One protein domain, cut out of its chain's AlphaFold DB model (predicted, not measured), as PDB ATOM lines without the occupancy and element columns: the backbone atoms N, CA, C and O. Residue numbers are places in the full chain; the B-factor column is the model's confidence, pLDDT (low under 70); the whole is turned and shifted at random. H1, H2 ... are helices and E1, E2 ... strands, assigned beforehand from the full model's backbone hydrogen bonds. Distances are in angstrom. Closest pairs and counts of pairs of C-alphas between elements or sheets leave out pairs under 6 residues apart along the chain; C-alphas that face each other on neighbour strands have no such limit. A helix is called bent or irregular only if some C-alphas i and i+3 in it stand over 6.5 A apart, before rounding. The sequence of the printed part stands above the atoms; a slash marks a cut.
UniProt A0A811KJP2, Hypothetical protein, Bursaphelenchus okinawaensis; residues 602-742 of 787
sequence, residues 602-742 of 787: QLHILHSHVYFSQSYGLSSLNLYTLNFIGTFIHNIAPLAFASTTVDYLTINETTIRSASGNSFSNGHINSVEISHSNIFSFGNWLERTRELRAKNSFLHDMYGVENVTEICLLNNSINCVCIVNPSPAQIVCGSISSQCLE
ATOM      1  N   GLN A 602     -54.615  42.941  25.210       87.81
ATOM      2  CA  GLN A 602     -54.320  44.307  24.798       87.81
ATOM      3  C   GLN A 602     -53.001  44.814  25.385       87.81
ATOM      4  O   GLN A 602     -52.739  44.657  26.581       87.81
ATOM      5  N   LEU A 603     -52.201  45.480  24.552       91.69
ATOM      6  CA  LEU A 603     -50.954  46.129  24.958       91.69
ATOM      7  C   LEU A 603     -50.887  47.545  24.386       91.69
ATOM      8  O   LEU A 603     -50.938  47.741  23.173       91.69
ATOM      9  N   HIS A 604     -50.723  48.525  25.268       92.06
ATOM     10  CA  HIS A 604     -50.659  49.940  24.919       92.06
ATOM     11  C   HIS A 604     -49.337  50.529  25.407       92.06
ATOM     12  O   HIS A 604     -49.047  50.501  26.602       92.06
ATOM     13  N   ILE A 605     -48.538  51.084  24.497       95.06
ATOM     14  CA  ILE A 605     -47.303  51.807  24.816       95.06
ATOM     15  C   ILE A 605     -47.465  53.258  24.380       95.06
ATOM     16  O   ILE A 605     -47.748  53.548  23.216       95.06
ATOM     17  N   LEU A 606     -47.309  54.167  25.336       94.62
ATOM     18  CA  LEU A 606     -47.671  55.570  25.208       94.62
ATOM     19  C   LEU A 606     -46.480  56.456  25.586       94.62
ATOM     20  O   LEU A 606     -45.898  56.294  26.657       94.62
ATOM     21  N   HIS A 607     -46.130  57.436  24.756       95.19
ATOM     22  CA  HIS A 607     -45.136  58.471  25.078       95.19
ATOM     23  C   HIS A 607     -43.811  57.909  25.627       95.19
ATOM     24  O   HIS A 607     -43.301  58.394  26.637       95.19
ATOM     25  N   SER A 608     -43.304  56.823  25.036       96.81
ATOM     26  CA  SER A 608     -42.170  56.064  25.582       96.81
ATOM     27  C   SER A 608     -41.133  55.715  24.516       96.81
ATOM     28  O   SER A 608     -41.438  55.659  23.328       96.81
ATOM     29  N   HIS A 609     -39.906  55.430  24.941       96.50
ATOM     30  CA  HIS A 609     -38.836  54.894  24.100       96.50
ATOM     31  C   HIS A 609     -38.670  53.404  24.380       96.50
ATOM     32  O   HIS A 609     -38.359  53.019  25.505       96.50
ATOM     33  N   VAL A 610     -38.874  52.557  23.372       95.62
ATOM     34  CA  VAL A 610     -38.944  51.102  23.550       95.62
ATOM     35  C   VAL A 610     -37.926  50.349  22.698       95.62
ATOM     36  O   VAL A 610     -37.689  50.661  21.525       95.62
ATOM     37  N   TYR A 611     -37.349  49.324  23.314       92.81
ATOM     38  CA  TYR A 611     -36.503  48.308  22.711       92.81
ATOM     39  C   TYR A 611     -37.228  46.963  22.813       92.81
ATOM     40  O   TYR A 611     -37.518  46.483  23.908       92.81
ATOM     41  N   PHE A 612     -37.488  46.321  21.673       91.62
ATOM     42  CA  PHE A 612     -37.903  44.917  21.649       91.62
ATOM     43  C   PHE A 612     -36.659  44.080  21.379       91.62
ATOM     44  O   PHE A 612     -36.424  43.625  20.260       91.62
ATOM     45  N   SER A 613     -35.801  43.976  22.393       86.38
ATOM     46  CA  SER A 613     -34.453  43.418  22.259       86.38
ATOM     47  C   SER A 613     -34.435  41.887  22.167       86.38
ATOM     48  O   SER A 613     -33.511  41.312  21.588       86.38
ATOM     49  N   GLN A 614     -35.472  41.227  22.690       90.75
ATOM     50  CA  GLN A 614     -35.517  39.783  22.881       90.75
ATOM     51  C   GLN A 614     -36.320  39.071  21.782       90.75
ATOM     52  O   GLN A 614     -37.494  39.367  21.545       90.75
ATOM     53  N   SER A 615     -35.718  38.059  21.150       91.88
ATOM     54  CA  SER A 615     -36.457  37.123  20.294       91.88
ATOM     55  C   SER A 615     -37.503  36.363  21.110       91.88
ATOM     56  O   SER A 615     -37.206  35.893  22.207       91.88
ATOM     57  N   TYR A 616     -38.708  36.211  20.556       91.06
ATOM     58  CA  TYR A 616     -39.865  35.575  21.197       91.06
ATOM     59  C   TYR A 616     -40.434  36.296  22.436       91.06
ATOM     60  O   TYR A 616     -41.248  35.717  23.154       91.06
ATOM     61  N   GLY A 617     -40.054  37.552  22.699       87.19
ATOM     62  CA  GLY A 617     -40.549  38.285  23.873       87.19
ATOM     63  C   GLY A 617     -42.066  38.529  23.873       87.19
ATOM     64  O   GLY A 617     -42.708  38.465  24.919       87.19
ATOM     65  N   LEU A 618     -42.657  38.738  22.697       91.31
ATOM     66  CA  LEU A 618     -44.092  38.953  22.478       91.31
ATOM     67  C   LEU A 618     -44.680  37.882  21.545       91.31
ATOM     68  O   LEU A 618     -45.549  38.170  20.722       91.31
ATOM     69  N   SER A 619     -44.164  36.652  21.626       91.81
ATOM     70  CA  SER A 619     -44.611  35.536  20.783       91.81
ATOM     71  C   SER A 619     -45.855  34.833  21.320       91.81
ATOM     72  O   SER A 619     -46.040  34.744  22.532       91.81
ATOM     73  N   SER A 620     -46.619  34.212  20.419       91.62
ATOM     74  CA  SER A 620     -47.797  33.388  20.730       91.62
ATOM     75  C   SER A 620     -48.903  34.137  21.485       91.62
ATOM     76  O   SER A 620     -49.594  33.544  22.313       91.62
ATOM     77  N   LEU A 621     -49.061  35.435  21.214       92.25
ATOM     78  CA  LEU A 621     -50.122  36.260  21.793       92.25
ATOM     79  C   LEU A 621     -51.338  36.315  20.863       92.25
ATOM     80  O   LEU A 621     -51.196  36.240  19.641       92.25
ATOM     81  N   ASN A 622     -52.521  36.505  21.444       91.25
ATOM     82  CA  ASN A 622     -53.734  36.826  20.697       91.25
ATOM     83  C   ASN A 622     -54.262  38.191  21.144       91.25
ATOM     84  O   ASN A 622     -55.071  38.289  22.068       91.25
ATOM     85  N   LEU A 623     -53.739  39.241  20.517       90.69
ATOM     86  CA  LEU A 623     -54.047  40.618  20.862       90.69
ATOM     87  C   LEU A 623     -55.253  41.101  20.056       90.69
ATOM     88  O   LEU A 623     -55.235  41.129  18.830       90.69
ATOM     89  N   TYR A 624     -56.280  41.567  20.753       84.25
ATOM     90  CA  TYR A 624     -57.331  42.371  20.148       84.25
ATOM     91  C   TYR A 624     -56.791  43.749  19.739       84.25
ATOM     92  O   TYR A 624     -57.075  44.252  18.655       84.25
ATOM     93  N   THR A 625     -55.948  44.354  20.583       86.75
ATOM     94  CA  THR A 625     -55.390  45.688  20.326       86.75
ATOM     95  C   THR A 625     -53.909  45.768  20.683       86.75
ATOM     96  O   THR A 625     -53.497  45.372  21.776       86.75
ATOM     97  N   LEU A 626     -53.106  46.323  19.775       93.38
ATOM     98  CA  LEU A 626     -51.711  46.690  20.009       93.38
ATOM     99  C   LEU A 626     -51.508  48.150  19.606       93.38
ATOM    100  O   LEU A 626     -51.603  48.482  18.428       93.38
ATOM    101  N   ASN A 627     -51.204  49.013  20.573       93.50
ATOM    102  CA  ASN A 627     -51.127  50.451  20.340       93.50
ATOM    103  C   ASN A 627     -49.745  51.014  20.654       93.50
ATOM    104  O   ASN A 627     -49.218  50.833  21.752       93.50
ATOM    105  N   PHE A 628     -49.213  51.778  19.704       96.19
ATOM    106  CA  PHE A 628     -48.043  52.631  19.871       96.19
ATOM    107  C   PHE A 628     -48.468  54.079  19.629       96.19
ATOM    108  O   PHE A 628     -48.823  54.450  18.508       96.19
ATOM    109  N   ILE A 629     -48.470  54.896  20.682       94.50
ATOM    110  CA  ILE A 629     -48.883  56.305  20.609       94.50
ATOM    111  C   ILE A 629     -47.757  57.177  21.156       94.50
ATOM    112  O   ILE A 629     -47.266  56.913  22.251       94.50
ATOM    113  N   GLY A 630     -47.305  58.187  20.410       95.81
ATOM    114  CA  GLY A 630     -46.219  59.075  20.854       95.81
ATOM    115  C   GLY A 630     -44.905  58.336  21.147       95.81
ATOM    116  O   GLY A 630     -44.141  58.760  22.010       95.81
ATOM    117  N   THR A 631     -44.677  57.171  20.535       97.44
ATOM    118  CA  THR A 631     -43.643  56.215  20.960       97.44
ATOM    119  C   THR A 631     -42.447  56.220  20.005       97.44
ATOM    120  O   THR A 631     -42.590  56.415  18.800       97.44
ATOM    121  N   PHE A 632     -41.240  55.985  20.522       97.06
ATOM    122  CA  PHE A 632     -40.032  55.796  19.720       97.06
ATOM    123  C   PHE A 632     -39.542  54.350  19.844       97.06
ATOM    124  O   PHE A 632     -38.993  53.945  20.868       97.06
ATOM    125  N   ILE A 633     -39.727  53.560  18.790       96.00
ATOM    126  CA  ILE A 633     -39.278  52.169  18.719       96.00
ATOM    127  C   ILE A 633     -37.874  52.138  18.107       96.00
ATOM    128  O   ILE A 633     -37.692  52.379  16.909       96.00
ATOM    129  N   HIS A 634     -36.868  51.841  18.934       93.44
ATOM    130  CA  HIS A 634     -35.460  51.853  18.525       93.44
ATOM    131  C   HIS A 634     -35.099  50.676  17.616       93.44
ATOM    132  O   HIS A 634     -34.439  50.861  16.591       93.44
ATOM    133  N   ASN A 635     -35.510  49.472  18.002       91.69
ATOM    134  CA  ASN A 635     -35.301  48.249  17.243       91.69
ATOM    135  C   ASN A 635     -36.328  47.177  17.632       91.69
ATOM    136  O   ASN A 635     -36.752  47.091  18.786       91.69
ATOM    137  N   ILE A 636     -36.669  46.326  16.664       93.81
ATOM    138  CA  ILE A 636     -37.458  45.112  16.887       93.81
ATOM    139  C   ILE A 636     -36.633  43.894  16.492       93.81
ATOM    140  O   ILE A 636     -36.276  43.734  15.321       93.81
ATOM    141  N   ALA A 637     -36.316  43.048  17.472       93.88
ATOM    142  CA  ALA A 637     -35.522  41.845  17.280       93.88
ATOM    143  C   ALA A 637     -36.209  40.826  16.345       93.88
ATOM    144  O   ALA A 637     -37.440  40.807  16.218       93.88
ATOM    145  N   PRO A 638     -35.427  39.935  15.704       94.06
ATOM    146  CA  PRO A 638     -35.958  38.778  14.992       94.06
ATOM    147  C   PRO A 638     -36.935  37.985  15.864       94.06
ATOM    148  O   PRO A 638     -36.633  37.722  17.030       94.06
ATOM    149  N   LEU A 639     -38.070  37.562  15.301       94.56
ATOM    150  CA  LEU A 639     -39.056  36.699  15.969       94.56
ATOM    151  C   LEU A 639     -39.680  37.291  17.249       94.56
ATOM    152  O   LEU A 639     -40.256  36.546  18.038       94.56
ATOM    153  N   ALA A 640     -39.575  38.605  17.479       93.75
ATOM    154  CA  ALA A 640     -40.138  39.253  18.667       93.75
ATOM    155  C   ALA A 640     -41.646  38.974  18.833       93.75
ATOM    156  O   ALA A 640     -42.076  38.667  19.938       93.75
ATOM    157  N   PHE A 641     -42.411  38.987  17.737       94.12
ATOM    158  CA  PHE A 641     -43.859  38.742  17.674       94.12
ATOM    159  C   PHE A 641     -44.203  37.425  16.953       94.12
ATOM    160  O   PHE A 641     -45.198  37.323  16.236       94.12
ATOM    161  N   ALA A 642     -43.348  36.405  17.068       94.19
ATOM    162  CA  ALA A 642     -43.570  35.142  16.370       94.19
ATOM    163  C   ALA A 642     -44.907  34.487  16.773       94.19
ATOM    164  O   ALA A 642     -45.209  34.370  17.958       94.19
ATOM    165  N   SER A 643     -45.689  34.024  15.796       94.44
ATOM    166  CA  SER A 643     -46.994  33.374  16.006       94.44
ATOM    167  C   SER A 643     -48.026  34.222  16.763       94.44
ATOM    168  O   SER A 643     -48.933  33.667  17.377       94.44
ATOM    169  N   THR A 644     -47.901  35.549  16.718       95.06
ATOM    170  CA  THR A 644     -48.844  36.478  17.353       95.06
ATOM    171  C   THR A 644     -49.913  36.953  16.366       95.06
ATOM    172  O   THR A 644     -49.613  37.243  15.206       95.06
ATOM    173  N   THR A 645     -51.165  37.034  16.816       94.75
ATOM    174  CA  THR A 645     -52.284  37.631  16.069       94.75
ATOM    175  C   THR A 645     -52.660  38.980  16.664       94.75
ATOM    176  O   THR A 645     -52.669  39.130  17.885       94.75
ATOM    177  N   VAL A 646     -52.931  39.964  15.803       94.69
ATOM    178  CA  VAL A 646     -53.365  41.310  16.202       94.69
ATOM    179  C   VAL A 646     -54.598  41.703  15.392       94.69
ATOM    180  O   VAL A 646     -54.514  41.788  14.168       94.69
ATOM    181  N   ASP A 647     -55.729  41.973  16.044       88.31
ATOM    182  CA  ASP A 647     -56.932  42.415  15.323       88.31
ATOM    183  C   ASP A 647     -56.812  43.882  14.880       88.31
ATOM    184  O   ASP A 647     -57.035  44.196  13.707       88.31
ATOM    185  N   TYR A 648     -56.379  44.759  15.791       88.94
ATOM    186  CA  TYR A 648     -56.186  46.186  15.538       88.94
ATOM    187  C   TYR A 648     -54.811  46.665  16.018       88.94
ATOM    188  O   TYR A 648     -54.509  46.647  17.213       88.94
ATOM    189  N   LEU A 649     -53.973  47.111  15.080       94.94
ATOM    190  CA  LEU A 649     -52.690  47.760  15.349       94.94
ATOM    191  C   LEU A 649     -52.802  49.260  15.068       94.94
ATOM    192  O   LEU A 649     -52.962  49.660  13.914       94.94
ATOM    193  N   THR A 650     -52.657  50.097  16.095       94.50
ATOM    194  CA  THR A 650     -52.623  51.559  15.933       94.50
ATOM    195  C   THR A 650     -51.218  52.106  16.166       94.50
ATOM    196  O   THR A 650     -50.611  51.886  17.214       94.50
ATOM    197  N   ILE A 651     -50.713  52.867  15.194       96.38
ATOM    198  CA  ILE A 651     -49.434  53.580  15.245       96.38
ATOM    199  C   ILE A 651     -49.726  55.072  15.060       96.38
ATOM    200  O   ILE A 651     -50.008  55.529  13.953       96.38
ATOM    201  N   ASN A 652     -49.686  55.848  16.138       96.12
ATOM    202  CA  ASN A 652     -49.961  57.285  16.100       96.12
ATOM    203  C   ASN A 652     -48.795  58.079  16.693       96.12
ATOM    204  O   ASN A 652     -48.254  57.686  17.725       96.12
ATOM    205  N   GLU A 653     -48.392  59.177  16.050       96.81
ATOM    206  CA  GLU A 653     -47.287  60.042  16.506       96.81
ATOM    207  C   GLU A 653     -46.016  59.252  16.881       96.81
ATOM    208  O   GLU A 653     -45.293  59.582  17.818       96.81
ATOM    209  N   THR A 654     -45.765  58.144  16.180       97.50
ATOM    210  CA  THR A 654     -44.769  57.143  16.565       97.50
ATOM    211  C   THR A 654     -43.658  57.068  15.527       97.50
ATOM    212  O   THR A 654     -43.887  57.196  14.325       97.50
ATOM    213  N   THR A 655     -42.427  56.848  15.986       96.44
ATOM    214  CA  THR A 655     -41.276  56.595  15.115       96.44
ATOM    215  C   THR A 655     -40.802  55.158  15.271       96.44
ATOM    216  O   THR A 655     -40.456  54.742  16.373       96.44
ATOM    217  N   ILE A 656     -40.737  54.407  14.171       94.94
ATOM    218  CA  ILE A 656     -40.177  53.051  14.134       94.94
ATOM    219  C   ILE A 656     -38.883  53.090  13.335       94.94
ATOM    220  O   ILE A 656     -38.906  53.232  12.112       94.94
ATOM    221  N   ARG A 657     -37.742  52.975  14.021       92.56
ATOM    222  CA  ARG A 657     -36.419  53.106  13.397       92.56
ATOM    223  C   ARG A 657     -35.998  51.861  12.619       92.56
ATOM    224  O   ARG A 657     -35.422  51.983  11.544       92.56
ATOM    225  N   SER A 658     -36.225  50.673  13.170       88.31
ATOM    226  CA  SER A 658     -35.865  49.419  12.507       88.31
ATOM    227  C   SER A 658     -36.666  48.258  13.076       88.31
ATOM    228  O   SER A 658     -36.698  48.062  14.291       88.31
ATOM    229  N   ALA A 659     -37.266  47.460  12.198       90.25
ATOM    230  CA  ALA A 659     -37.841  46.174  12.544       90.25
ATOM    231  C   ALA A 659     -37.133  45.073  11.755       90.25
ATOM    232  O   ALA A 659     -36.877  45.215  10.562       90.25
ATOM    233  N   SER A 660     -36.792  43.964  12.413       91.44
ATOM    234  CA  SER A 660     -36.204  42.823  11.715       91.44
ATOM    235  C   SER A 660     -37.192  42.221  10.705       91.44
ATOM    236  O   SER A 660     -38.392  42.125  10.983       91.44
ATOM    237  N   GLY A 661     -36.681  41.758   9.560       88.25
ATOM    238  CA  GLY A 661     -37.468  41.183   8.460       88.25
ATOM    239  C   GLY A 661     -38.211  39.882   8.787       88.25
ATOM    240  O   GLY A 661     -38.958  39.389   7.959       88.25
ATOM    241  N   ASN A 662     -38.034  39.307   9.975       91.62
ATOM    242  CA  ASN A 662     -38.830  38.178  10.468       91.62
ATOM    243  C   ASN A 662     -39.389  38.436  11.879       91.62
ATOM    244  O   ASN A 662     -39.636  37.496  12.637       91.62
ATOM    245  N   SER A 663     -39.553  39.705  12.262       92.50
ATOM    246  CA  SER A 663     -40.069  40.091  13.582       92.50
ATOM    247  C   SER A 663     -41.494  39.584  13.844       92.50
ATOM    248  O   SER A 663     -41.789  39.256  14.989       92.50
ATOM    249  N   PHE A 664     -42.329  39.423  12.811       92.50
ATOM    250  CA  PHE A 664     -43.727  38.962  12.890       92.50
ATOM    251  C   PHE A 664     -43.938  37.596  12.203       92.50
ATOM    252  O   PHE A 664     -44.909  37.359  11.484       92.50
ATOM    253  N   SER A 665     -42.967  36.684  12.329       92.44
ATOM    254  CA  SER A 665     -43.012  35.376  11.655       92.44
ATOM    255  C   SER A 665     -44.226  34.543  12.082       92.44
ATOM    256  O   SER A 665     -44.497  34.405  13.271       92.44
ATOM    257  N   ASN A 666     -44.946  33.953  11.121       91.06
ATOM    258  CA  ASN A 666     -46.164  33.160  11.350       91.06
ATOM    259  C   ASN A 666     -47.309  33.891  12.083       91.06
ATOM    260  O   ASN A 666     -48.265  33.230  12.483       91.06
ATOM    261  N   GLY A 667     -47.239  35.215  12.235       91.69
ATOM    262  CA  GLY A 667     -48.330  36.037  12.758       91.69
ATOM    263  C   GLY A 667     -49.278  36.546  11.666       91.69
ATOM    264  O   GLY A 667     -49.044  36.324  10.474       91.69
ATOM    265  N   HIS A 668     -50.355  37.218  12.068       93.38
ATOM    266  CA  HIS A 668     -51.270  37.947  11.178       93.38
ATOM    267  C   HIS A 668     -51.784  39.216  11.867       93.38
ATOM    268  O   HIS A 668     -52.029  39.193  13.073       93.38
ATOM    269  N   ILE A 669     -51.967  40.291  11.096       94.44
ATOM    270  CA  ILE A 669     -52.591  41.532  11.561       94.44
ATOM    271  C   ILE A 669     -53.857  41.785  10.733       94.44
ATOM    272  O   ILE A 669     -53.797  41.814   9.505       94.44
ATOM    273  N   ASN A 670     -55.018  41.950  11.360       91.44
ATOM    274  CA  ASN A 670     -56.250  42.180  10.605       91.44
ATOM    275  C   ASN A 670     -56.326  43.632  10.095       91.44
ATOM    276  O   ASN A 670     -56.452  43.835   8.889       91.44
ATOM    277  N   SER A 671     -56.170  44.637  10.961       92.62
ATOM    278  CA  SER A 671     -56.205  46.052  10.561       92.62
ATOM    279  C   SER A 671     -55.039  46.850  11.151       92.62
ATOM    280  O   SER A 671     -54.737  46.739  12.340       92.62
ATOM    281  N   VAL A 672     -54.376  47.656  10.315       94.50
ATOM    282  CA  VAL A 672     -53.284  48.565  10.697       94.50
ATOM    283  C   VAL A 672     -53.701  50.006  10.409       94.50
ATOM    284  O   VAL A 672     -53.886  50.369   9.247       94.50
ATOM    285  N   GLU A 673     -53.789  50.848  11.443       93.88
ATOM    286  CA  GLU A 673     -53.994  52.296  11.305       93.88
ATOM    287  C   GLU A 673     -52.735  53.073  11.707       93.88
ATOM    288  O   GLU A 673     -52.225  52.940  12.817       93.88
ATOM    289  N   ILE A 674     -52.248  53.923  10.802       94.25
ATOM    290  CA  ILE A 674     -51.031  54.717  10.965       94.25
ATOM    291  C   ILE A 674     -51.365  56.195  10.795       94.25
ATOM    292  O   ILE A 674     -51.979  56.599   9.805       94.25
ATOM    293  N   SER A 675     -50.945  57.037  11.735       95.00
ATOM    294  CA  SER A 675     -51.153  58.478  11.621       95.00
ATOM    295  C   SER A 675     -50.019  59.302  12.214       95.00
ATOM    296  O   SER A 675     -49.449  58.929  13.236       95.00
ATOM    297  N   HIS A 676     -49.658  60.402  11.546       96.12
ATOM    298  CA  HIS A 676     -48.625  61.347  11.999       96.12
ATOM    299  C   HIS A 676     -47.300  60.680  12.420       96.12
ATOM    300  O   HIS A 676     -46.659  61.108  13.376       96.12
ATOM    301  N   SER A 677     -46.909  59.593  11.749       96.44
ATOM    302  CA  SER A 677     -45.840  58.691  12.200       96.44
ATOM    303  C   SER A 677     -44.691  58.583  11.191       96.44
ATOM    304  O   SER A 677     -44.879  58.834  10.004       96.44
ATOM    305  N   ASN A 678     -43.505  58.176  11.656       93.88
ATOM    306  CA  ASN A 678     -42.305  57.973  10.835       93.88
ATOM    307  C   ASN A 678     -41.833  56.517  10.921       93.88
ATOM    308  O   ASN A 678     -41.226  56.105  11.910       93.88
ATOM    309  N   ILE A 679     -42.083  55.725   9.884       92.06
ATOM    310  CA  ILE A 679     -41.744  54.300   9.856       92.06
ATOM    311  C   ILE A 679     -40.627  54.070   8.844       92.06
ATOM    312  O   ILE A 679     -40.836  54.128   7.632       92.06
ATOM    313  N   PHE A 680     -39.427  53.794   9.354       89.38
ATOM    314  CA  PHE A 680     -38.230  53.563   8.546       89.38
ATOM    315  C   PHE A 680     -38.117  52.115   8.048       89.38
ATOM    316  O   PHE A 680     -37.582  51.893   6.964       89.38
ATOM    317  N   SER A 681     -38.640  51.138   8.800       85.88
ATOM    318  CA  SER A 681     -38.770  49.742   8.355       85.88
ATOM    319  C   SER A 681     -39.922  49.025   9.050       85.88
ATOM    320  O   SER A 681     -40.006  49.034  10.280       85.88
ATOM    321  N   PHE A 682     -40.796  48.403   8.252       81.81
ATOM    322  CA  PHE A 682     -41.910  47.575   8.726       81.81
ATOM    323  C   PHE A 682     -41.497  46.126   9.036       81.81
ATOM    324  O   PHE A 682     -42.288  45.375   9.608       81.81
ATOM    325  N   GLY A 683     -40.292  45.695   8.647       86.25
ATOM    326  CA  GLY A 683     -39.955  44.272   8.645       86.25
ATOM    327  C   GLY A 683     -40.947  43.496   7.773       86.25
ATOM    328  O   GLY A 683     -41.182  43.873   6.633       86.25
ATOM    329  N   ASN A 684     -41.565  42.441   8.311       89.75
ATOM    330  CA  ASN A 684     -42.555  41.620   7.598       89.75
ATOM    331  C   ASN A 684     -44.008  41.787   8.084       89.75
ATOM    332  O   ASN A 684     -44.827  40.889   7.900       89.75
ATOM    333  N   TRP A 685     -44.346  42.907   8.728       91.06
ATOM    334  CA  TRP A 685     -45.664  43.089   9.357       91.06
ATOM    335  C   TRP A 685     -46.810  43.120   8.331       91.06
ATOM    336  O   TRP A 685     -47.907  42.631   8.603       91.06
ATOM    337  N   LEU A 686     -46.556  43.638   7.127       89.00
ATOM    338  CA  LEU A 686     -47.580  43.788   6.090       89.00
ATOM    339  C   LEU A 686     -47.830  42.510   5.272       89.00
ATOM    340  O   LEU A 686     -48.893  42.396   4.668       89.00
ATOM    341  N   GLU A 687     -46.929  41.515   5.303       89.06
ATOM    342  CA  GLU A 687     -47.038  40.282   4.492       89.06
ATOM    343  C   GLU A 687     -48.357  39.531   4.698       89.06
ATOM    344  O   GLU A 687     -48.858  38.866   3.791       89.06
ATOM    345  N   ARG A 688     -48.885  39.602   5.921       90.69
ATOM    346  CA  ARG A 688     -50.164  39.033   6.330       90.69
ATOM    347  C   ARG A 688     -50.958  40.120   7.035       90.69
ATOM    348  O   ARG A 688     -51.335  39.935   8.186       90.69
ATOM    349  N   THR A 689     -51.178  41.244   6.364       91.56
ATOM    350  CA  THR A 689     -52.100  42.285   6.821       91.56
ATOM    351  C   THR A 689     -53.328  42.332   5.916       91.56
ATOM    352  O   THR A 689     -53.176  42.342   4.697       91.56
ATOM    353  N   ARG A 690     -54.550  42.339   6.468       88.94
ATOM    354  CA  ARG A 690     -55.765  42.448   5.636       88.94
ATOM    355  C   ARG A 690     -56.015  43.898   5.216       88.94
ATOM    356  O   ARG A 690     -56.185  44.159   4.023       88.94
ATOM    357  N   GLU A 691     -56.009  44.824   6.165       88.50
ATOM    358  CA  GLU A 691     -56.329  46.237   5.951       88.50
ATOM    359  C   GLU A 691     -55.193  47.157   6.429       88.50
ATOM    360  O   GLU A 691     -54.698  47.014   7.545       88.50
ATOM    361  N   LEU A 692     -54.798  48.126   5.594       89.69
ATOM    362  CA  LEU A 692     -53.825  49.173   5.914       89.69
ATOM    363  C   LEU A 692     -54.418  50.560   5.648       89.69
ATOM    364  O   LEU A 692     -54.698  50.931   4.505       89.69
ATOM    365  N   ARG A 693     -54.521  51.374   6.696       88.81
ATOM    366  CA  ARG A 693     -54.890  52.790   6.624       88.81
ATOM    367  C   ARG A 693     -53.735  53.636   7.136       88.81
ATOM    368  O   ARG A 693     -53.342  53.495   8.285       88.81
ATOM    369  N   ALA A 694     -53.204  54.541   6.323       88.56
ATOM    370  CA  ALA A 694     -52.182  55.483   6.767       88.56
ATOM    371  C   ALA A 694     -52.534  56.918   6.381       88.56
ATOM    372  O   ALA A 694     -52.980  57.169   5.255       88.56
ATOM    373  N   LYS A 695     -52.284  57.877   7.275       89.44
ATOM    374  CA  LYS A 695     -52.457  59.307   6.995       89.44
ATOM    375  C   LYS A 695     -51.330  60.175   7.548       89.44
ATOM    376  O   LYS A 695     -50.837  59.914   8.644       89.44
ATOM    377  N   ASN A 696     -50.964  61.237   6.831       89.44
ATOM    378  CA  ASN A 696     -50.001  62.250   7.291       89.44
ATOM    379  C   ASN A 696     -48.679  61.661   7.836       89.44
ATOM    380  O   ASN A 696     -48.152  62.161   8.825       89.44
ATOM    381  N   SER A 697     -48.186  60.562   7.263       90.38
ATOM    382  CA  SER A 697     -47.057  59.785   7.798       90.38
ATOM    383  C   SER A 697     -45.931  59.613   6.774       90.38
ATOM    384  O   SER A 697     -46.169  59.662   5.567       90.38
ATOM    385  N   PHE A 698     -44.706  59.380   7.250       88.06
ATOM    386  CA  PHE A 698     -43.556  58.983   6.435       88.06
ATOM    387  C   PHE A 698     -43.368  57.464   6.492       88.06
ATOM    388  O   PHE A 698     -43.141  56.911   7.568       88.06
ATOM    389  N   LEU A 699     -43.460  56.790   5.346       87.19
ATOM    390  CA  LEU A 699     -43.392  55.333   5.226       87.19
ATOM    391  C   LEU A 699     -42.264  54.947   4.261       87.19
ATOM    392  O   LEU A 699     -42.354  55.192   3.060       87.19
ATOM    393  N   HIS A 700     -41.187  54.358   4.772       80.06
ATOM    394  CA  HIS A 700     -40.000  54.073   3.968       80.06
ATOM    395  C   HIS A 700     -40.009  52.655   3.371       80.06
ATOM    396  O   HIS A 700     -40.170  52.491   2.167       80.06
ATOM    397  N   ASP A 701     -39.852  51.621   4.197       74.00
ATOM    398  CA  ASP A 701     -39.699  50.228   3.753       74.00
ATOM    399  C   ASP A 701     -40.986  49.431   4.014       74.00
ATOM    400  O   ASP A 701     -41.144  48.791   5.053       74.00
ATOM    401  N   MET A 702     -41.935  49.547   3.073       77.25
ATOM    402  CA  MET A 702     -43.273  48.929   3.100       77.25
ATOM    403  C   MET A 702     -43.281  47.488   2.554       77.25
ATOM    404  O   MET A 702     -44.162  47.112   1.780       77.25
ATOM    405  N   TYR A 703     -42.287  46.683   2.917       80.06
ATOM    406  CA  TYR A 703     -42.198  45.289   2.484       80.06
ATOM    407  C   TYR A 703     -43.460  44.478   2.847       80.06
ATOM    408  O   TYR A 703     -43.946  44.540   3.978       80.06
ATOM    409  N   GLY A 704     -44.000  43.721   1.882       77.62
ATOM    410  CA  GLY A 704     -45.197  42.892   2.049       77.62
ATOM    411  C   GLY A 704     -46.525  43.613   1.794       77.62
ATOM    412  O   GLY A 704     -47.579  42.982   1.888       77.62
ATOM    413  N   VAL A 705     -46.511  44.910   1.454       81.38
ATOM    414  CA  VAL A 705     -47.732  45.686   1.158       81.38
ATOM    415  C   VAL A 705     -48.528  45.121  -0.027       81.38
ATOM    416  O   VAL A 705     -49.746  45.270  -0.086       81.38
ATOM    417  N   GLU A 706     -47.870  44.424  -0.955       74.69
ATOM    418  CA  GLU A 706     -48.493  43.759  -2.103       74.69
ATOM    419  C   GLU A 706     -49.519  42.687  -1.709       74.69
ATOM    420  O   GLU A 706     -50.433  42.397  -2.486       74.69
ATOM    421  N   ASN A 707     -49.405  42.137  -0.496       82.38
ATOM    422  CA  ASN A 707     -50.317  41.128   0.035       82.38
ATOM    423  C   ASN A 707     -51.516  41.737   0.779       82.38
ATOM    424  O   ASN A 707     -52.424  41.001   1.174       82.38
ATOM    425  N   VAL A 708     -51.543  43.060   0.967       83.00
ATOM    426  CA  VAL A 708     -52.631  43.742   1.670       83.00
ATOM    427  C   VAL A 708     -53.867  43.825   0.777       83.00
ATOM    428  O   VAL A 708     -53.799  44.180  -0.403       83.00
ATOM    429  N   THR A 709     -55.024  43.475   1.341       82.62
ATOM    430  CA  THR A 709     -56.282  43.409   0.582       82.62
ATOM    431  C   THR A 709     -56.975  44.761   0.451       82.62
ATOM    432  O   THR A 709     -57.546  45.042  -0.597       82.62
ATOM    433  N   GLU A 710     -56.896  45.611   1.477       81.00
ATOM    434  CA  GLU A 710     -57.548  46.921   1.522       81.00
ATOM    435  C   GLU A 710     -56.525  47.988   1.940       81.00
ATOM    436  O   GLU A 710     -55.983  47.930   3.041       81.00
ATOM    437  N   ILE A 711     -56.235  48.957   1.066       82.06
ATOM    438  CA  ILE A 711     -55.238  50.010   1.300       82.06
ATOM    439  C   ILE A 711     -55.887  51.397   1.175       82.06
ATOM    440  O   ILE A 711     -56.541  51.722   0.180       82.06
ATOM    441  N   CYS A 712     -55.656  52.255   2.171       81.44
ATOM    442  CA  CYS A 712     -56.049  53.664   2.171       81.44
ATOM    443  C   CYS A 712     -54.874  54.540   2.637       81.44
ATOM    444  O   CYS A 712     -54.482  54.492   3.799       81.44
ATOM    445  N   LEU A 713     -54.307  55.348   1.733       82.31
ATOM    446  CA  LEU A 713     -53.143  56.202   2.001       82.31
ATOM    447  C   LEU A 713     -53.484  57.669   1.718       82.31
ATOM    448  O   LEU A 713     -53.664  58.052   0.561       82.31
ATOM    449  N   LEU A 714     -53.535  58.496   2.762       79.44
ATOM    450  CA  LEU A 714     -53.942  59.897   2.680       79.44
ATOM    451  C   LEU A 714     -52.811  60.844   3.109       79.44
ATOM    452  O   LEU A 714     -52.442  60.890   4.276       79.44
ATOM    453  N   ASN A 715     -52.279  61.634   2.171       80.25
ATOM    454  CA  ASN A 715     -51.238  62.631   2.447       80.25
ATOM    455  C   ASN A 715     -49.983  62.053   3.145       80.25
ATOM    456  O   ASN A 715     -49.471  62.626   4.102       80.25
ATOM    457  N   ASN A 716     -49.509  60.888   2.697       76.56
ATOM    458  CA  ASN A 716     -48.274  60.286   3.212       76.56
ATOM    459  C   ASN A 716     -47.077  60.605   2.309       76.56
ATOM    460  O   ASN A 716     -47.234  60.773   1.098       76.56
ATOM    461  N   SER A 717     -45.883  60.613   2.892       80.75
ATOM    462  CA  SER A 717     -44.609  60.615   2.174       80.75
ATOM    463  C   SER A 717     -44.074  59.192   2.130       80.75
ATOM    464  O   SER A 717     -43.787  58.611   3.173       80.75
ATOM    465  N   ILE A 718     -43.969  58.613   0.939       75.12
ATOM    466  CA  ILE A 718     -43.608  57.200   0.783       75.12
ATOM    467  C   ILE A 718     -42.319  57.102  -0.025       75.12
ATOM    468  O   ILE A 718     -42.176  57.792  -1.039       75.12
ATOM    469  N   ASN A 719     -41.378  56.260   0.413       65.75
ATOM    470  CA  ASN A 719     -40.246  55.901  -0.438       65.75
ATOM    471  C   ASN A 719     -40.744  54.922  -1.508       65.75
ATOM    472  O   ASN A 719     -41.331  53.889  -1.185       65.75
ATOM    473  N   CYS A 720     -40.574  55.266  -2.783       53.25
ATOM    474  CA  CYS A 720     -41.189  54.535  -3.887       53.25
ATOM    475  C   CYS A 720     -40.510  53.172  -4.096       53.25
ATOM    476  O   CYS A 720     -39.663  53.006  -4.972       53.25
ATOM    477  N   VAL A 721     -40.910  52.169  -3.318       50.03
ATOM    478  CA  VAL A 721     -40.739  50.764  -3.687       50.03
ATOM    479  C   VAL A 721     -41.866  50.422  -4.660       50.03
ATOM    480  O   VAL A 721     -43.039  50.700  -4.409       50.03
ATOM    481  N   CYS A 722     -41.506  49.906  -5.830       42.12
ATOM    482  CA  CYS A 722     -42.404  49.798  -6.974       42.12
ATOM    483  C   CYS A 722     -43.499  48.749  -6.694       42.12
ATOM    484  O   CYS A 722     -43.250  47.550  -6.801       42.12
ATOM    485  N   ILE A 723     -44.716  49.191  -6.346       47.59
ATOM    486  CA  ILE A 723     -45.897  48.315  -6.300       47.59
ATOM    487  C   ILE A 723     -46.201  47.912  -7.745       47.59
ATOM    488  O   ILE A 723     -46.671  48.722  -8.547       47.59
ATOM    489  N   VAL A 724     -45.899  46.669  -8.109       41.62
ATOM    490  CA  VAL A 724     -46.198  46.147  -9.445       41.62
ATOM    491  C   VAL A 724     -47.712  45.934  -9.546       41.62
ATOM    492  O   VAL A 724     -48.223  44.914  -9.104       41.62
ATOM    493  N   ASN A 725     -48.423  46.904 -10.132       46.19
ATOM    494  CA  ASN A 725     -49.859  46.867 -10.455       46.19
ATOM    495  C   ASN A 725     -50.796  46.493  -9.282       46.19
ATOM    496  O   ASN A 725     -51.313  45.371  -9.261       46.19
ATOM    497  N   PRO A 726     -51.115  47.421  -8.355       50.44
ATOM    498  CA  PRO A 726     -52.216  47.196  -7.425       50.44
ATOM    499  C   PRO A 726     -53.522  47.063  -8.218       50.44
ATOM    500  O   PRO A 726     -53.812  47.857  -9.118       50.44
ATOM    501  N   SER A 727     -54.314  46.037  -7.918       49.94
ATOM    502  CA  SER A 727     -55.613  45.870  -8.569       49.94
ATOM    503  C   SER A 727     -56.555  47.016  -8.151       49.94
ATOM    504  O   SER A 727     -56.507  47.450  -6.999       49.94
ATOM    505  N   PRO A 728     -57.470  47.496  -9.019       49.78
ATOM    506  CA  PRO A 728     -58.447  48.534  -8.658       49.78
ATOM    507  C   PRO A 728     -59.324  48.175  -7.447       49.78
ATOM    508  O   PRO A 728     -59.941  49.053  -6.857       49.78
ATOM    509  N   ALA A 729     -59.386  46.890  -7.086       46.16
ATOM    510  CA  ALA A 729     -60.125  46.379  -5.939       46.16
ATOM    511  C   ALA A 729     -59.415  46.598  -4.587       46.16
ATOM    512  O   ALA A 729     -60.069  46.475  -3.559       46.16
ATOM    513  N   GLN A 730     -58.116  46.929  -4.572       54.38
ATOM    514  CA  GLN A 730     -57.335  47.129  -3.340       54.38
ATOM    515  C   GLN A 730     -57.404  48.563  -2.785       54.38
ATOM    516  O   GLN A 730     -56.953  48.803  -1.668       54.38
ATOM    517  N   ILE A 731     -57.951  49.533  -3.531       55.00
ATOM    518  CA  ILE A 731     -57.940  50.960  -3.167       55.00
ATOM    519  C   ILE A 731     -59.365  51.424  -2.844       55.00
ATOM    520  O   ILE A 731     -60.211  51.513  -3.731       55.00
ATOM    521  N   VAL A 732     -59.625  51.747  -1.574       49.72
ATOM    522  CA  VAL A 732     -60.992  52.005  -1.067       49.72
ATOM    523  C   VAL A 732     -61.316  53.505  -0.916       49.72
ATOM    524  O   VAL A 732     -62.482  53.893  -0.916       49.72
ATOM    525  N   CYS A 733     -60.310  54.383  -0.831       48.00
ATOM    526  CA  CYS A 733     -60.504  55.810  -0.536       48.00
ATOM    527  C   CYS A 733     -60.366  56.708  -1.784       48.00
ATOM    528  O   CYS A 733     -59.351  56.678  -2.477       48.00
ATOM    529  N   GLY A 734     -61.377  57.548  -2.051       44.50
ATOM    530  CA  GLY A 734     -61.331  58.599  -3.075       44.50
ATOM    531  C   GLY A 734     -60.537  59.821  -2.598       44.50
ATOM    532  O   GLY A 734     -60.771  60.310  -1.498       44.50
ATOM    533  N   SER A 735     -59.643  60.330  -3.452       44.22
ATOM    534  CA  SER A 735     -58.612  61.368  -3.225       44.22
ATOM    535  C   SER A 735     -57.294  60.846  -2.627       44.22
ATOM    536  O   SER A 735     -57.130  60.668  -1.425       44.22
ATOM    537  N   ILE A 736     -56.328  60.595  -3.514       50.06
ATOM    538  CA  ILE A 736     -54.962  60.171  -3.185       50.06
ATOM    539  C   ILE A 736     -54.053  61.381  -3.408       50.06
ATOM    540  O   ILE A 736     -53.967  61.883  -4.525       50.06
ATOM    541  N   SER A 737     -53.381  61.851  -2.357       50.12
ATOM    542  CA  SER A 737     -52.374  62.926  -2.420       50.12
ATOM    543  C   SER A 737     -51.026  62.510  -1.818       50.12
ATOM    544  O   SER A 737     -50.251  63.364  -1.397       50.12
ATOM    545  N   SER A 738     -50.754  61.203  -1.716       54.16
ATOM    546  CA  SER A 738     -49.480  60.715  -1.172       54.16
ATOM    547  C   SER A 738     -48.339  61.037  -2.143       54.16
ATOM    548  O   SER A 738     -48.437  60.746  -3.336       54.16
ATOM    549  N   GLN A 739     -47.281  61.673  -1.639       50.78
ATOM    550  CA  GLN A 739     -46.139  62.119  -2.432       50.78
ATOM    551  C   GLN A 739     -45.028  61.074  -2.383       50.78
ATOM    552  O   GLN A 739     -44.615  60.613  -1.318       50.78
ATOM    553  N   CYS A 740     -44.555  60.713  -3.567       55.84
ATOM    554  CA  CYS A 740     -43.459  59.784  -3.761       55.84
ATOM    555  C   CYS A 740     -42.145  60.580  -3.705       55.84
ATOM    556  O   CYS A 740     -41.982  61.530  -4.474       55.84
ATOM    557  N   LEU A 741     -41.251  60.251  -2.772       50.22
ATOM    558  CA  LEU A 741     -39.977  60.960  -2.604       50.22
ATOM    559  C   LEU A 741     -38.854  60.246  -3.371       50.22
ATOM    560  O   LEU A 741     -38.737  59.024  -3.302       50.22
ATOM    561  N   GLU A 742     -38.016  61.009  -4.081       44.00
ATOM    562  CA  GLU A 742     -36.767  60.491  -4.654       44.00
ATOM    563  C   GLU A 742     -35.759  60.190  -3.536       44.00
ATOM    564  O   GLU A 742     -35.542  60.995  -2.628       44.00
TER     565      GLU A 742
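What this domain is: This is residues 602 to 742 of the 787 residues of the protein "Hypothetical protein" of Bursaphelenchus okinawaensis (UniProt A0A811KJP2). The chain is wound in stacked turns, a solenoid whose broadest wall is a sheet of six parallel strands, E1, E3, E5, E6, E7 and E8, one strand from each turn. A second wall is a row of short parallel pairings that runs from E2 and E4 through residues 655 to 656, 678 to 679 and 698 to 699 to E9 and E10, and the remaining side is made of loops with the small helix H1. The turns stack along the longest axis, with E1 and E2 at one end and residues 720 to 738 with E10 at the other. The printed part has 141 residues with ten named strands and one named helix, in the order E1, E2, E3, E4, E5, E6, H1, E7, E8, E9, E10; the class is mostly strand, with 60 residues, under half, in named elements. The whole is compact, with a radius of gyration of the C-alphas of 14.1 A and spans of 39 by 27 by 25 A.

Where its parts are: E1, residues 602 to 606, begins with C-alpha 602 at (-54.320, 44.307, 24.798) and is 13.1 A long. E2 is residues 609 to 612. E3, residues 622 to 629, is 20.1 A long, and E4, residues 632 to 636, is 11.3 A long. E5, residues 645 to 652, is 19.8 A long and bends by 59 degrees at residue 648. E6, residues 668 to 675, is 20.5 A long, bends by 58 degrees at residue 671, and begins with C-alpha 668 at (-51.270, 37.947, 11.178). H1 is residues 685 to 688 and is only just irregular, with C-alphas 685 and 688 6.8 A apart. E7, residues 689 to 695, is 17.0 A long, and E8, residues 710 to 714, is 13.5 A long. E9 is residues 717 to 719, and E10, residues 739 to 741, ends with C-alpha 741 at (-39.977, 60.960, -2.604).

How they stand to each other: The largest sheet runs E1, E3, E5, E6, E7, E8, with E1 and E8 as edge strands. It is twisted, its C-alphas lying up to 4.7 A off the best plane. E1 and E3 are parallel at 9 degrees, with N 605 and O 627 2.8 A apart, within hydrogen-bond range. E3 and E5 are parallel, with N 623 and O 645 at 2.8 A. E5 and E6 are parallel, with N 651 and O 673 at 2.8 A. E6 and E7 are parallel at 2 degrees, with N 674 and O 693 at 2.8 A. E7 and E8 are parallel, with N 692 and O 710 at 2.8 A. E6, H1 and E7 form a strand-helix-strand unit, two parallel neighbour strands with a helix between, and its crossover is right-handed. H1 is on the sheet and stands at the sheet's level, its height being 1.4 A over a local plane fitted to just 6 C-alphas. The closest C-alphas of E6 and H1, those of His 668 and Arg 688, are 5.1 A apart. H1 is too short for an O i to N i+4 pair, and its one O i to N i+3 pair is not within range. E2 and E4 are parallel, with N 610 and O 632 at 2.9 A. E9 and E10 are parallel at 41 degrees, with N 718 and O 739 at 3.1 A. E1 and E2 are apart, and so are E8 and E9.

The domain as a whole: The two C-alphas farthest apart, those of Gln 614 and Gly 734, are 41.2 A from each other. The printed part has no cut. The long links are E5 to E6, E7 to E8 and E9 to E10, with 15, 14 and 19 residues. The mean pLDDT of the printed part is 83.2, and residues 719 to 742 are under 70.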